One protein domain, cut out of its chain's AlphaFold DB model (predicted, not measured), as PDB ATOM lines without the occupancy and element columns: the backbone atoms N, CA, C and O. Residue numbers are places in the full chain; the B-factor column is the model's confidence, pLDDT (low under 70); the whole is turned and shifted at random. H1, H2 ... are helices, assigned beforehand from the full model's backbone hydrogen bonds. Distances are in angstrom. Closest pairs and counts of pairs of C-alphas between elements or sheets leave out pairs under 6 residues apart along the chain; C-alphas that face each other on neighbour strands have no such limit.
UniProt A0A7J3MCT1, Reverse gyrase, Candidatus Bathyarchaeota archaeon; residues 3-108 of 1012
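Overview. This is residues 3 to 108 of the 1012 residues of the protein "Reverse gyrase" of Candidatus Bathyarchaeota archaeon (UniProt A0A7J3MCT1). A long helical hairpin, H3 beside H4, reaches out to a free tip at residues 48 to 54; toward its other end the short H5 and H2 pack on H3, with small H1 beyond. The printed part has 106 residues with five named helices, H1 to H5, and no named strand: all helix. It is flat, 46 by 36 by 18 A, and only just compact, close to loose, with a radius of gyration of the C-alphas of 15.2 A.

Arrangement. Start at H4, residues 53 to 77, which touches H3, residues 27 to 48, opposite ways at a shallow tilt of 25 degrees; their closest C-alphas, of Ile 36 and Ile 63, are 5.7 A apart. H3, the hub, touches H5, residues 95 to 104, with residues 30 to 37 alone, closest at the C-alphas of Gly 33 and Glu 102, 5.8 A. H2, residues 13 to 22, touches H5, closest at the C-alphas of Ser 13 and Arg 96, 6.4 A. H1, residues 6 to 9, is apart from H3. Every O i to N i+4 pair is within hydrogen-bond range in H3 and H4, 5 of 6 in H2 and 3 of 6 in H5.

Along the chain. Find C-alpha 53 at (30.981, 172.069, -13.770); H4 runs 36.8 A to C-alpha 77 at (48.838, 204.168, -10.842). H3 spans 32.0 A.

Size, cuts and confidence. The printed part has no cut. The link H4 to H5 is long, 17 residues. Look for pLDDT under 70 at residues 47 to 53 and 86 to 93.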
ATOM      1  N   VAL A   3      32.024 213.124  -1.538       86.38
ATOM      2  CA  VAL A   3      30.644 213.190  -2.036       86.38
ATOM      3  C   VAL A   3      29.686 213.234  -0.856       86.38
ATOM      4  O   VAL A   3      29.424 212.210  -0.224       86.38
ATOM      5  N   ASP A   4      29.126 214.415  -0.619       80.38
ATOM      6  CA  ASP A   4      28.192 214.645   0.481       80.38
ATOM      7  C   ASP A   4      26.784 214.083   0.201       80.38
ATOM      8  O   ASP A   4      26.190 213.414   1.041       80.38
ATOM      9  N   ASP A   5      26.264 214.263  -1.021       79.88
ATOM     10  CA  ASP A   5      24.967 213.715  -1.452       79.88
ATOM     11  C   ASP A   5      25.145 212.612  -2.508       79.88
ATOM     12  O   ASP A   5      25.139 212.836  -3.728       79.88
ATOM     13  N   VAL A   6      25.273 211.375  -2.026       79.69
ATOM     14  CA  VAL A   6      25.375 210.193  -2.889       79.69
ATOM     15  C   VAL A   6      24.098 209.940  -3.681       79.69
ATOM     16  O   VAL A   6      24.166 209.457  -4.813       79.69
ATOM     17  N   ASP A   7      22.925 210.282  -3.154       76.31
ATOM     18  CA  ASP A   7      21.676 210.046  -3.876       76.31
ATOM     19  C   ASP A   7      21.619 210.887  -5.153       76.31
ATOM     20  O   ASP A   7      21.198 210.392  -6.206       76.31
ATOM     21  N   SER A   8      22.086 212.136  -5.091       81.38
ATOM     22  CA  SER A   8      22.212 212.992  -6.270       81.38
ATOM     23  C   SER A   8      23.270 212.489  -7.249       81.38
ATOM     24  O   SER A   8      23.006 212.490  -8.457       81.38
ATOM     25  N   LEU A   9      24.401 211.961  -6.766       83.62
ATOM     26  CA  LEU A   9      25.400 211.309  -7.620       83.62
ATOM     27  C   LEU A   9      24.782 210.138  -8.404       83.62
ATOM     28  O   LEU A   9      24.965 210.032  -9.619       83.62
ATOM     29  N   LEU A  10      24.002 209.292  -7.725       83.50
ATOM     30  CA  LEU A  10      23.451 208.046  -8.266       83.50
ATOM     31  C   LEU A  10      22.249 208.222  -9.205       83.50
ATOM     32  O   LEU A  10      21.800 207.240  -9.802       83.50
ATOM     33  N   LYS A  11      21.741 209.448  -9.401       80.06
ATOM     34  CA  LYS A  11      20.670 209.730 -10.379       80.06
ATOM     35  C   LYS A  11      21.069 209.370 -11.813       80.06
ATOM     36  O   LYS A  11      20.209 208.965 -12.593       80.06
ATOM     37  N   SER A  12      22.355 209.488 -12.154       83.19
ATOM     38  CA  SER A  12      22.898 209.134 -13.468       83.19
ATOM     39  C   SER A  12      23.994 208.085 -13.333       83.19
ATOM     40  O   SER A  12      24.970 208.267 -12.611       83.19
ATOM     41  N   SER A  13      23.874 206.993 -14.090       82.31
ATOM     42  CA  SER A  13      24.876 205.922 -14.104       82.31
ATOM     43  C   SER A  13      26.246 206.415 -14.590       82.31
ATOM     44  O   SER A  13      27.263 205.963 -14.078       82.31
ATOM     45  N   LYS A  14      26.280 207.389 -15.512       86.75
ATOM     46  CA  LYS A  14      27.522 207.977 -16.043       86.75
ATOM     47  C   LYS A  14      28.331 208.728 -14.982       86.75
ATOM     48  O   LYS A  14      29.536 208.877 -15.141       86.75
ATOM     49  N   ASN A  15      27.695 209.210 -13.913       89.50
ATOM     50  CA  ASN A  15      28.401 209.936 -12.858       89.50
ATOM     51  C   ASN A  15      29.338 209.024 -12.062       89.50
ATOM     52  O   ASN A  15      30.387 209.480 -11.626       89.50
ATOM     53  N   VAL A  16      28.989 207.739 -11.919       89.25
ATOM     54  CA  VAL A  16      29.865 206.747 -11.278       89.25
ATOM     55  C   VAL A  16      31.180 206.636 -12.046       89.25
ATOM     56  O   VAL A  16      32.242 206.736 -11.446       89.25
ATOM     57  N   ASP A  17      31.111 206.523 -13.373       91.06
ATOM     58  CA  ASP A  17      32.303 206.422 -14.225       91.06
ATOM     59  C   ASP A  17      33.156 207.680 -14.137       91.06
ATOM     60  O   ASP A  17      34.364 207.588 -13.975       91.06
ATOM     61  N   LYS A  18      32.521 208.857 -14.185       92.38
ATOM     62  CA  LYS A  18      33.222 210.138 -14.049       92.38
ATOM     63  C   LYS A  18      33.969 210.232 -12.723       92.38
ATOM     64  O   LYS A  18      35.120 210.644 -12.722       92.38
ATOM     65  N   VAL A  19      33.343 209.832 -11.612       92.25
ATOM     66  CA  VAL A  19      34.012 209.812 -10.303       92.25
ATOM     67  C   VAL A  19      35.197 208.854 -10.327       92.25
ATOM     68  O   VAL A  19      36.276 209.253  -9.917       92.25
ATOM     69  N   LEU A  20      35.040 207.639 -10.857       92.06
ATOM     70  CA  LEU A  20      36.136 206.668 -10.960       92.06
ATOM     71  C   LEU A  20      37.296 207.193 -11.823       92.06
ATOM     72  O   LEU A  20      38.455 207.053 -11.443       92.06
ATOM     73  N   MET A  21      36.991 207.864 -12.936       92.88
ATOM     74  CA  MET A  21      37.996 208.505 -13.788       92.88
ATOM     75  C   MET A  21      38.728 209.647 -13.072       92.88
ATOM     76  O   MET A  21      39.937 209.775 -13.224       92.88
ATOM     77  N   LEU A  22      38.033 210.434 -12.241       93.56
ATOM     78  CA  LEU A  22      38.664 211.465 -11.402       93.56
ATOM     79  C   LEU A  22      39.620 210.880 -10.352       93.56
ATOM     80  O   LEU A  22      40.508 211.584  -9.884       93.56
ATOM     81  N   LEU A  23      39.457 209.607  -9.981       91.94
ATOM     82  CA  LEU A  23      40.389 208.889  -9.105       91.94
ATOM     83  C   LEU A  23      41.577 208.286  -9.874       91.94
ATOM     84  O   LEU A  23      42.405 207.621  -9.259       91.94
ATOM     85  N   GLY A  24      41.661 208.489 -11.194       90.00
ATOM     86  CA  GLY A  24      42.743 207.983 -12.041       90.00
ATOM     87  C   GLY A  24      42.470 206.632 -12.713       90.00
ATOM     88  O   GLY A  24      43.377 206.060 -13.312       90.00
ATOM     89  N   LEU A  25      41.242 206.100 -12.645       92.12
ATOM     90  CA  LEU A  25      40.889 204.844 -13.321       92.12
ATOM     91  C   LEU A  25      40.584 205.077 -14.807       92.12
ATOM     92  O   LEU A  25      39.802 205.959 -15.166       92.12
ATOM     93  N   THR A  26      41.146 204.245 -15.686       92.75
ATOM     94  CA  THR A  26      40.860 204.335 -17.123       92.75
ATOM     95  C   THR A  26      39.495 203.728 -17.475       92.75
ATOM     96  O   THR A  26      38.996 202.841 -16.772       92.75
ATOM     97  N   PRO A  27      38.878 204.140 -18.602       93.06
ATOM     98  CA  PRO A  27      37.653 203.516 -19.104       93.06
ATOM     99  C   PRO A  27      37.763 201.995 -19.302       93.06
ATOM    100  O   PRO A  27      36.779 201.281 -19.103       93.06
ATOM    101  N   GLU A  28      38.950 201.494 -19.653       93.06
ATOM    102  CA  GLU A  28      39.230 200.063 -19.805       93.06
ATOM    103  C   GLU A  28      39.103 199.314 -18.472       93.06
ATOM    104  O   GLU A  28      38.360 198.338 -18.376       93.06
ATOM    105  N   ILE A  29      39.732 199.823 -17.408       92.62
ATOM    106  CA  ILE A  29      39.652 199.234 -16.065       92.62
ATOM    107  C   ILE A  29      38.220 199.285 -15.520       92.62
ATOM    108  O   ILE A  29      37.729 198.312 -14.944       92.62
ATOM    109  N   ILE A  30      37.500 200.381 -15.776       92.81
ATOM    110  CA  ILE A  30      36.079 200.501 -15.425       92.81
ATOM    111  C   ILE A  30      35.238 199.443 -16.163       92.81
ATOM    112  O   ILE A  30      34.335 198.840 -15.572       92.81
ATOM    113  N   SER A  31      35.537 199.186 -17.440       93.38
ATOM    114  CA  SER A  31      34.888 198.138 -18.238       93.38
ATOM    115  C   SER A  31      35.178 196.738 -17.688       93.38
ATOM    116  O   SER A  31      34.251 195.945 -17.523       93.38
ATOM    117  N   ASN A  32      36.428 196.460 -17.307       92.69
ATOM    118  CA  ASN A  32      36.831 195.203 -16.669       92.69
ATOM    119  C   ASN A  32      36.087 194.971 -15.346       92.69
ATOM    120  O   ASN A  32      35.542 193.888 -15.119       92.69
ATOM    121  N   GLY A  33      35.952 196.007 -14.512       91.00
ATOM    122  CA  GLY A  33      35.126 195.942 -13.304       91.00
ATOM    123  C   GLY A  33      33.665 195.593 -13.616       91.00
ATOM    124  O   GLY A  33      33.056 194.751 -12.951       91.00
ATOM    125  N   LEU A  34      33.088 196.179 -14.671       91.50
ATOM    126  CA  LEU A  34      31.715 195.878 -15.084       91.50
ATOM    127  C   LEU A  34      31.574 194.449 -15.631       91.50
ATOM    128  O   LEU A  34      30.577 193.780 -15.347       91.50
ATOM    129  N   LYS A  35      32.588 193.967 -16.356       93.00
ATOM    130  CA  LYS A  35      32.681 192.589 -16.847       93.00
ATOM    131  C   LYS A  35      32.641 191.597 -15.685       93.00
ATOM    132  O   LYS A  35      31.826 190.676 -15.715       93.00
ATOM    133  N   ILE A  36      33.413 191.826 -14.617       90.69
ATOM    134  CA  ILE A  36      33.373 190.995 -13.400       90.69
ATOM    135  C   ILE A  36      31.967 190.981 -12.786       90.69
ATOM    136  O   ILE A  36      31.462 189.919 -12.412       90.69
ATOM    137  N   VAL A  37      31.300 192.137 -12.701       88.25
ATOM    138  CA  VAL A  37      29.927 192.230 -12.172       88.25
ATOM    139  C   VAL A  37      28.952 191.365 -12.975       88.25
ATOM    140  O   VAL A  37      28.113 190.670 -12.386       88.25
ATOM    141  N   ASP A  38      29.047 191.406 -14.303       89.19
ATOM    142  CA  ASP A  38      28.173 190.651 -15.199       89.19
ATOM    143  C   ASP A  38      28.504 189.139 -15.170       89.19
ATOM    144  O   ASP A  38      27.586 188.317 -15.066       89.19
ATOM    145  N   LEU A  39      29.789 188.759 -15.129       88.94
ATOM    146  CA  LEU A  39      30.243 187.368 -14.973       88.94
ATOM    147  C   LEU A  39      29.787 186.762 -13.639       88.94
ATOM    148  O   LEU A  39      29.185 185.687 -13.629       88.94
ATOM    149  N   LYS A  40      29.944 187.478 -12.516       85.50
ATOM    150  CA  LYS A  40      29.425 187.060 -11.198       85.50
ATOM    151  C   LYS A  40      27.905 186.855 -11.221       85.50
ATOM    152  O   LYS A  40      27.382 185.923 -10.605       85.50
ATOM    153  N   ALA A  41      27.168 187.706 -11.939       83.19
ATOM    154  CA  ALA A  41      25.722 187.555 -12.095       83.19
ATOM    155  C   ALA A  41      25.348 186.322 -12.938       83.19
ATOM    156  O   ALA A  41      24.375 185.632 -12.607       83.19
ATOM    157  N   LYS A  42      26.116 186.021 -13.994       84.19
ATOM    158  CA  LYS A  42      25.961 184.809 -14.815       84.19
ATOM    159  C   LYS A  42      26.256 183.549 -13.996       84.19
ATOM    160  O   LYS A  42      25.407 182.656 -13.946       84.19
ATOM    161  N   LEU A  43      27.372 183.532 -13.265       81.50
ATOM    162  CA  LEU A  43      27.783 182.447 -12.369       81.50
ATOM    163  C   LEU A  43      26.692 182.124 -11.338       81.50
ATOM    164  O   LEU A  43      26.266 180.978 -11.204       81.50
ATOM    165  N   SER A  44      26.139 183.153 -10.684       75.75
ATOM    166  CA  SER A  44      25.059 182.985  -9.702       75.75
ATOM    167  C   SER A  44      23.786 182.363 -10.299       75.75
ATOM    168  O   SER A  44      23.093 181.593  -9.627       75.75
ATOM    169  N   LYS A  45      23.452 182.671 -11.560       75.12
ATOM    170  CA  LYS A  45      22.304 182.058 -12.254       75.12
ATOM    171  C   LYS A  45      22.571 180.594 -12.609       75.12
ATOM    172  O   LYS A  45      21.671 179.776 -12.423       75.12
ATOM    173  N   LEU A  46      23.772 180.268 -13.083       73.88
ATOM    174  CA  LEU A  46      24.172 178.901 -13.442       73.88
ATOM    175  C   LEU A  46      24.205 177.980 -12.216       73.88
ATOM    176  O   LEU A  46      23.597 176.910 -12.231       73.88
ATOM    177  N   GLN A  47      24.785 178.446 -11.107       67.00
ATOM    178  CA  GLN A  47      24.808 177.707  -9.839       67.00
ATOM    179  C   GLN A  47      23.389 177.392  -9.328       67.00
ATOM    180  O   GLN A  47      23.124 176.294  -8.839       67.00
ATOM    181  N   LYS A  48      22.430 178.315  -9.498       66.38
ATOM    182  CA  LYS A  48      21.016 178.083  -9.140       66.38
ATOM    183  C   LYS A  48      20.305 177.085 -10.056       66.38
ATOM    184  O   LYS A  48      19.339 176.463  -9.623       66.38
ATOM    185  N   ARG A  49      20.762 176.935 -11.302       66.12
ATOM    186  CA  ARG A  49      20.205 176.007 -12.298       66.12
ATOM    187  C   ARG A  49      20.802 174.595 -12.217       66.12
ATOM    188  O   ARG A  49      20.375 173.746 -12.990       66.12
ATOM    189  N   LYS A  50      21.729 174.333 -11.279       56.47
ATOM    190  CA  LYS A  50      22.463 173.055 -11.141       56.47
ATOM    191  C   LYS A  50      23.125 172.608 -12.460       56.47
ATOM    192  O   LYS A  50      23.083 171.433 -12.811       56.47
ATOM    193  N   THR A  51      23.677 173.556 -13.215       53.44
ATOM    194  CA  THR A  51      24.327 173.304 -14.514       53.44
ATOM    195  C   THR A  51      25.753 172.743 -14.332       53.44
ATOM    196  O   THR A  51      26.334 172.858 -13.255       53.44
ATOM    197  N   THR A  52      26.284 172.088 -15.367       55.38
ATOM    198  CA  THR A  52      27.554 171.335 -15.450       55.38
ATOM    199  C   THR A  52      28.800 172.111 -14.980       55.38
ATOM    200  O   THR A  52      28.896 173.313 -15.210       55.38
ATOM    201  N   SER A  53      29.800 171.425 -14.396       67.62
ATOM    202  CA  SER A  53      30.981 172.069 -13.770       67.62
ATOM    203  C   SER A  53      31.873 172.863 -14.737       67.62
ATOM    204  O   SER A  53      32.392 173.903 -14.361       67.62
ATOM    205  N   LYS A  54      32.007 172.438 -16.001       71.31
ATOM    206  CA  LYS A  54      32.962 173.051 -16.947       71.31
ATOM    207  C   LYS A  54      32.673 174.523 -17.276       71.31
ATOM    208  O   LYS A  54      33.605 175.303 -17.430       71.31
ATOM    209  N   GLU A  55      31.401 174.910 -17.396       75.69
ATOM    210  CA  GLU A  55      31.036 176.311 -17.674       75.69
ATOM    211  C   GLU A  55      31.241 177.202 -16.435       75.69
ATOM    212  O   GLU A  55      31.579 178.376 -16.564       75.69
ATOM    213  N   VAL A  56      31.083 176.634 -15.233       78.38
ATOM    214  CA  VAL A  56      31.363 177.306 -13.953       78.38
ATOM    215  C   VAL A  56      32.861 177.585 -13.833       78.38
ATOM    216  O   VAL A  56      33.234 178.744 -13.661       78.38
ATOM    217  N   ASP A  57      33.697 176.560 -14.026       76.56
ATOM    218  CA  ASP A  57      35.160 176.660 -13.921       76.56
ATOM    219  C   ASP A  57      35.735 177.713 -14.894       76.56
ATOM    220  O   ASP A  57      36.601 178.507 -14.531       76.56
ATOM    221  N   SER A  58      35.216 177.775 -16.130       82.19
ATOM    222  CA  SER A  58      35.655 178.768 -17.123       82.19
ATOM    223  C   SER A  58      35.312 180.205 -16.727       82.19
ATOM    224  O   SER A  58      36.124 181.100 -16.945       82.19
ATOM    225  N   ILE A  59      34.118 180.442 -16.173       85.38
ATOM    226  CA  ILE A  59      33.706 181.782 -15.731       85.38
ATOM    227  C   ILE A  59      34.518 182.214 -14.506       85.38
ATOM    228  O   ILE A  59      34.873 183.385 -14.397       85.38
ATOM    229  N   GLU A  60      34.808 181.293 -13.584       81.38
ATOM    230  CA  GLU A  60      35.643 181.577 -12.410       81.38
ATOM    231  C   GLU A  60      37.061 181.989 -12.817       81.38
ATOM    232  O   GLU A  60      37.533 183.032 -12.367       81.38
ATOM    233  N   SER A  61      37.680 181.255 -13.747       81.88
ATOM    234  CA  SER A  61      39.004 181.599 -14.278       81.88
ATOM    235  C   SER A  61      39.022 182.962 -14.985       81.88
ATOM    236  O   SER A  61      39.949 183.747 -14.797       81.88
ATOM    237  N   GLU A  62      37.976 183.294 -15.750       88.06
ATOM    238  CA  GLU A  62      37.878 184.600 -16.415       88.06
ATOM    239  C   GLU A  62      37.729 185.759 -15.411       88.06
ATOM    240  O   GLU A  62      38.280 186.844 -15.618       88.06
ATOM    241  N   ILE A  63      37.006 185.541 -14.307       86.69
ATOM    242  CA  ILE A  63      36.898 186.519 -13.216       86.69
ATOM    243  C   ILE A  63      38.266 186.750 -12.567       86.69
ATOM    244  O   ILE A  63      38.617 187.902 -12.325       86.69
ATOM    245  N   GLU A  64      39.012 185.684 -12.284       82.25
ATOM    246  CA  GLU A  64      40.325 185.739 -11.629       82.25
ATOM    247  C   GLU A  64      41.341 186.510 -12.478       82.25
ATOM    248  O   GLU A  64      41.860 187.529 -12.027       82.25
ATOM    249  N   HIS A  65      41.473 186.159 -13.760       85.94
ATOM    250  CA  HIS A  65      42.333 186.888 -14.700       85.94
ATOM    251  C   HIS A  65      41.951 188.375 -14.817       85.94
ATOM    252  O   HIS A  65      42.802 189.258 -14.919       85.94
ATOM    253  N   THR A  66      40.652 188.694 -14.819       88.31
ATOM    254  CA  THR A  66      40.205 190.096 -14.904       88.31
ATOM    255  C   THR A  66      40.511 190.866 -13.613       88.31
ATOM    256  O   THR A  66      40.799 192.060 -13.673       88.31
ATOM    257  N   LYS A  67      40.462 190.209 -12.446       85.62
ATOM    258  CA  LYS A  67      40.831 190.816 -11.159       85.62
ATOM    259  C   LYS A  67      42.322 191.116 -11.071       85.62
ATOM    260  O   LYS A  67      42.666 192.206 -10.623       85.62
ATOM    261  N   GLU A  68      43.174 190.193 -11.511       83.94
ATOM    262  CA  GLU A  68      44.630 190.389 -11.548       83.94
ATOM    263  C   GLU A  68      44.985 191.637 -12.363       83.94
ATOM    264  O   GLU A  68      45.650 192.537 -11.857       83.94
ATOM    265  N   ALA A  69      44.411 191.777 -13.564       85.75
ATOM    266  CA  ALA A  69      44.627 192.951 -14.410       85.75
ATOM    267  C   ALA A  69      44.204 194.279 -13.742       85.75
ATOM    268  O   ALA A  69      44.856 195.308 -13.924       85.75
ATOM    269  N   ILE A  70      43.112 194.276 -12.968       86.75
ATOM    270  CA  ILE A  70      42.663 195.454 -12.207       86.75
ATOM    271  C   ILE A  70      43.632 195.757 -11.060       86.75
ATOM    272  O   ILE A  70      44.017 196.912 -10.883       86.75
ATOM    273  N   SER A  71      44.030 194.733 -10.303       83.06
ATOM    274  CA  SER A  71      44.960 194.855  -9.177       83.06
ATOM    275  C   SER A  71      46.314 195.410  -9.627       83.06
ATOM    276  O   SER A  71      46.798 196.397  -9.073       83.06
ATOM    277  N   ASP A  72      46.873 194.861 -10.707       85.06
ATOM    278  CA  ASP A  72      48.138 195.311 -11.294       85.06
ATOM    279  C   ASP A  72      48.097 196.778 -11.725       85.06
ATOM    280  O   ASP A  72      49.075 197.512 -11.562       85.06
ATOM    281  N   PHE A  73      46.965 197.226 -12.272       87.62
ATOM    282  CA  PHE A  73      46.781 198.624 -12.644       87.62
ATOM    283  C   PHE A  73      46.721 199.535 -11.414       87.62
ATOM    284  O   PHE A  73      47.429 200.544 -11.357       87.62
ATOM    285  N   ILE A  74      45.893 199.186 -10.423       83.62
ATOM    286  CA  ILE A  74      45.696 199.994  -9.210       83.62
ATOM    287  C   ILE A  74      47.020 200.151  -8.452       83.62
ATOM    288  O   ILE A  74      47.363 201.267  -8.055       83.62
ATOM    289  N   ASN A  75      47.798 199.069  -8.341       80.38
ATOM    290  CA  ASN A  75      49.103 199.069  -7.681       80.38
ATOM    291  C   ASN A  75      50.132 199.971  -8.384       80.38
ATOM    292  O   ASN A  75      50.998 200.539  -7.723       80.38
ATOM    293  N   LYS A  76      50.038 200.142  -9.711       85.00
ATOM    294  CA  LYS A  76      50.961 200.987 -10.491       85.00
ATOM    295  C   LYS A  76      50.594 202.469 -10.480       85.00
ATOM    296  O   LYS A  76      51.483 203.311 -10.453       85.00
ATOM    297  N   VAL A  77      49.303 202.796 -10.558       81.31
ATOM    298  CA  VAL A  77      48.838 204.168 -10.842       81.31
ATOM    299  C   VAL A  77      48.542 204.977  -9.575       81.31
ATOM    300  O   VAL A  77      48.469 206.199  -9.654       81.31
ATOM    301  N   LYS A  78      48.438 204.325  -8.406       73.50
ATOM    302  CA  LYS A  78      48.099 204.942  -7.109       73.50
ATOM    303  C   LYS A  78      46.841 205.813  -7.214       73.50
ATOM    304  O   LYS A  78      46.891 207.031  -7.371       73.50
ATOM    305  N   THR A  79      45.687 205.156  -7.155       82.38
ATOM    306  CA  THR A  79      44.378 205.798  -7.308       82.38
ATOM    307  C   THR A  79      44.088 206.827  -6.208       82.38
ATOM    308  O   THR A  79      44.599 206.758  -5.090       82.38
ATOM    309  N   GLY A  80      43.251 207.816  -6.530       87.25
ATOM    310  CA  GLY A  80      42.784 208.817  -5.573       87.25
ATOM    311  C   GLY A  80      41.819 208.244  -4.525       87.25
ATOM    312  O   GLY A  80      41.202 207.199  -4.721       87.25
ATOM    313  N   ILE A  81      41.623 208.981  -3.429       90.12
ATOM    314  CA  ILE A  81      40.719 208.591  -2.334       90.12
ATOM    315  C   ILE A  81      39.296 209.087  -2.616       90.12
ATOM    316  O   ILE A  81      39.090 210.264  -2.941       90.12
ATOM    317  N   LEU A  82      38.303 208.209  -2.457       89.75
ATOM    318  CA  LEU A  82      36.881 208.545  -2.512       89.75
ATOM    319  C   LEU A  82      36.240 208.367  -1.137       89.75
ATOM    320  O   LEU A  82      36.245 207.270  -0.592       89.75
ATOM    321  N   ILE A  83      35.623 209.431  -0.632       88.94
ATOM    322  CA  ILE A  83      34.815 209.408   0.588       88.94
ATOM    323  C   ILE A  83      33.378 209.747   0.200       88.94
ATOM    324  O   ILE A  83      33.137 210.706  -0.537       88.94
ATOM    325  N   VAL A  84      32.427 208.941   0.664       84.06
ATOM    326  CA  VAL A  84      31.007 209.064   0.324       84.06
ATOM    327  C   VAL A  84      30.143 209.006   1.580       84.06
ATOM    328  O   VAL A  84      30.296 208.107   2.406       84.06
ATOM    329  N   SER A  85      29.187 209.923   1.702       79.19
ATOM    330  CA  SER A  85      28.132 209.825   2.714       79.19
ATOM    331  C   SER A  85      27.180 208.658   2.394       79.19
ATOM    332  O   SER A  85      26.985 208.285   1.240       79.19
ATOM    333  N   GLY A  86      26.569 208.024   3.400       68.25
ATOM    334  CA  GLY A  86      25.691 206.863   3.176       68.25
ATOM    335  C   GLY A  86      24.508 207.159   2.233       68.25
ATOM    336  O   GLY A  86      23.893 208.218   2.317       68.25
ATOM    337  N   ALA A  87      24.144 206.212   1.358       62.88
ATOM    338  CA  ALA A  87      23.046 206.400   0.401       62.88
ATOM    339  C   ALA A  87      21.677 206.042   0.993       62.88
ATOM    340  O   ALA A  87      21.535 205.061   1.740       62.88
ATOM    341  N   SER A  88      20.625 206.758   0.586       60.75
ATOM    342  CA  SER A  88      19.270 206.407   1.003       60.75
ATOM    343  C   SER A  88      18.750 205.179   0.255       60.75
ATOM    344  O   SER A  88      19.192 204.786  -0.831       60.75
ATOM    345  N   THR A  89      17.715 204.554   0.811       55.09
ATOM    346  CA  THR A  89      16.997 203.464   0.140       55.09
ATOM    347  C   THR A  89      16.228 203.915  -1.109       55.09
ATOM    348  O   THR A  89      15.746 203.055  -1.847       55.09
ATOM    349  N   LYS A  90      16.069 205.229  -1.346       48.28
ATOM    350  CA  LYS A  90      15.303 205.778  -2.479       48.28
ATOM    351  C   LYS A  90      16.127 205.896  -3.766       48.28
ATOM    352  O   LYS A  90      15.524 205.971  -4.837       48.28
ATOM    353  N   ALA A  91      17.460 205.886  -3.695       51.19
ATOM    354  CA  ALA A  91      18.298 205.973  -4.887       51.19
ATOM    355  C   ALA A  91      18.058 204.780  -5.833       51.19
ATOM    356  O   ALA A  91      18.096 203.613  -5.427       51.19
ATOM    357  N   ARG A  92      17.822 205.062  -7.126       51.47
ATOM    358  CA  ARG A  92      17.780 204.031  -8.176       51.47
ATOM    359  C   ARG A  92      19.168 203.405  -8.282       51.47
ATOM    360  O   ARG A  92      20.069 203.965  -8.895       51.47
ATOM    361  N   ARG A  93      19.341 202.227  -7.685       63.56
ATOM    362  CA  ARG A  93      20.618 201.507  -7.712       63.56
ATOM    363  C   ARG A  93      20.891 200.996  -9.120       63.56
ATOM    364  O   ARG A  93      20.298 200.018  -9.569       63.56
ATOM    365  N   THR A  94      21.784 201.682  -9.820       74.25
ATOM    366  CA  THR A  94      22.325 201.219 -11.096       74.25
ATOM    367  C   THR A  94      23.273 200.042 -10.843       74.25
ATOM    368  O   THR A  94      23.859 199.930  -9.764       74.25
ATOM    369  N   LYS A  95      23.475 199.161 -11.834       81.31
ATOM    370  CA  LYS A  95      24.479 198.089 -11.699       81.31
ATOM    371  C   LYS A  95      25.902 198.634 -11.509       81.31
ATOM    372  O   LYS A  95      26.710 197.965 -10.875       81.31
ATOM    373  N   ARG A  96      26.165 199.863 -11.982       85.88
ATOM    374  CA  ARG A  96      27.457 200.554 -11.861       85.88
ATOM    375  C   ARG A  96      27.857 200.854 -10.418       85.88
ATOM    376  O   ARG A  96      29.041 200.914 -10.150       85.88
ATOM    377  N   VAL A  97      26.922 200.939  -9.468       84.88
ATOM    378  CA  VAL A  97      27.262 201.107  -8.036       84.88
ATOM    379  C   VAL A  97      28.174 199.986  -7.525       84.88
ATOM    380  O   VAL A  97      28.983 200.203  -6.632       84.88
ATOM    381  N   LYS A  98      28.087 198.787  -8.116       85.50
ATOM    382  CA  LYS A  98      28.959 197.661  -7.760       85.50
ATOM    383  C   LYS A  98      30.426 197.884  -8.139       85.50
ATOM    384  O   LYS A  98      31.274 197.202  -7.580       85.50
ATOM    385  N   LEU A  99      30.724 198.829  -9.036       89.12
ATOM    386  CA  LEU A  99      32.095 199.171  -9.421       89.12
ATOM    387  C   LEU A  99      32.900 199.717  -8.243       89.12
ATOM    388  O   LEU A  99      34.088 199.446  -8.178       89.12
ATOM    389  N   PHE A 100      32.274 200.409  -7.284       89.38
ATOM    390  CA  PHE A 100      32.977 200.847  -6.074       89.38
ATOM    391  C   PHE A 100      33.532 199.660  -5.279       89.38
ATOM    392  O   PHE A 100      34.666 199.710  -4.824       89.38
ATOM    393  N   ASN A 101      32.796 198.550  -5.207       85.31
ATOM    394  CA  ASN A 101      33.288 197.355  -4.528       85.31
ATOM    395  C   ASN A 101      34.365 196.632  -5.342       85.31
ATOM    396  O   ASN A 101      35.349 196.181  -4.778       85.31
ATOM    397  N   GLU A 102      34.182 196.505  -6.660       87.00
ATOM    398  CA  GLU A 102      35.137 195.776  -7.510       87.00
ATOM    399  C   GLU A 102      36.438 196.547  -7.777       87.00
ATOM    400  O   GLU A 102      37.452 195.911  -8.034       87.00
ATOM    401  N   LEU A 103      36.418 197.885  -7.746       88.38
ATOM    402  CA  LEU A 103      37.574 198.727  -8.088       88.38
ATOM    403  C   LEU A 103      38.181 199.458  -6.887       88.38
ATOM    404  O   LEU A 103      39.353 199.801  -6.935       88.38
ATOM    405  N   LEU A 104      37.397 199.742  -5.842       87.38
ATOM    406  CA  LEU A 104      37.844 200.495  -4.660       87.38
ATOM    407  C   LEU A 104      37.634 199.721  -3.349       87.38
ATOM    408  O   LEU A 104      37.886 200.260  -2.278       87.38
ATOM    409  N   GLY A 105      37.127 198.485  -3.408       85.06
ATOM    410  CA  GLY A 105      37.007 197.617  -2.240       85.06
ATOM    411  C   GLY A 105      35.888 197.963  -1.253       85.06
ATOM    412  O   GLY A 105      35.904 197.424  -0.155       85.06
ATOM    413  N   PHE A 106      34.893 198.799  -1.582       86.44
ATOM    414  CA  PHE A 106      33.791 199.097  -0.646       86.44
ATOM    415  C   PHE A 106      32.387 199.092  -1.276       86.44
ATOM    416  O   PHE A 106      32.173 199.489  -2.424       86.44
ATOM    417  N   GLU A 107      31.383 198.660  -0.507       82.81
ATOM    418  CA  GLU A 107      29.969 198.817  -0.852       82.81
ATOM    419  C   GLU A 107      29.424 200.132  -0.280       82.81
ATOM    420  O   GLU A 107      29.566 200.409   0.910       82.81
ATOM    421  N   ILE A 108      28.694 200.907  -1.091       77.38
ATOM    422  CA  ILE A 108      27.915 202.032  -0.560       77.38
ATOM    423  C   ILE A 108      26.845 201.480   0.388       77.38
ATOM    424  O   ILE A 108      25.866 200.844  -0.036       77.38
TER     425      ILE A 108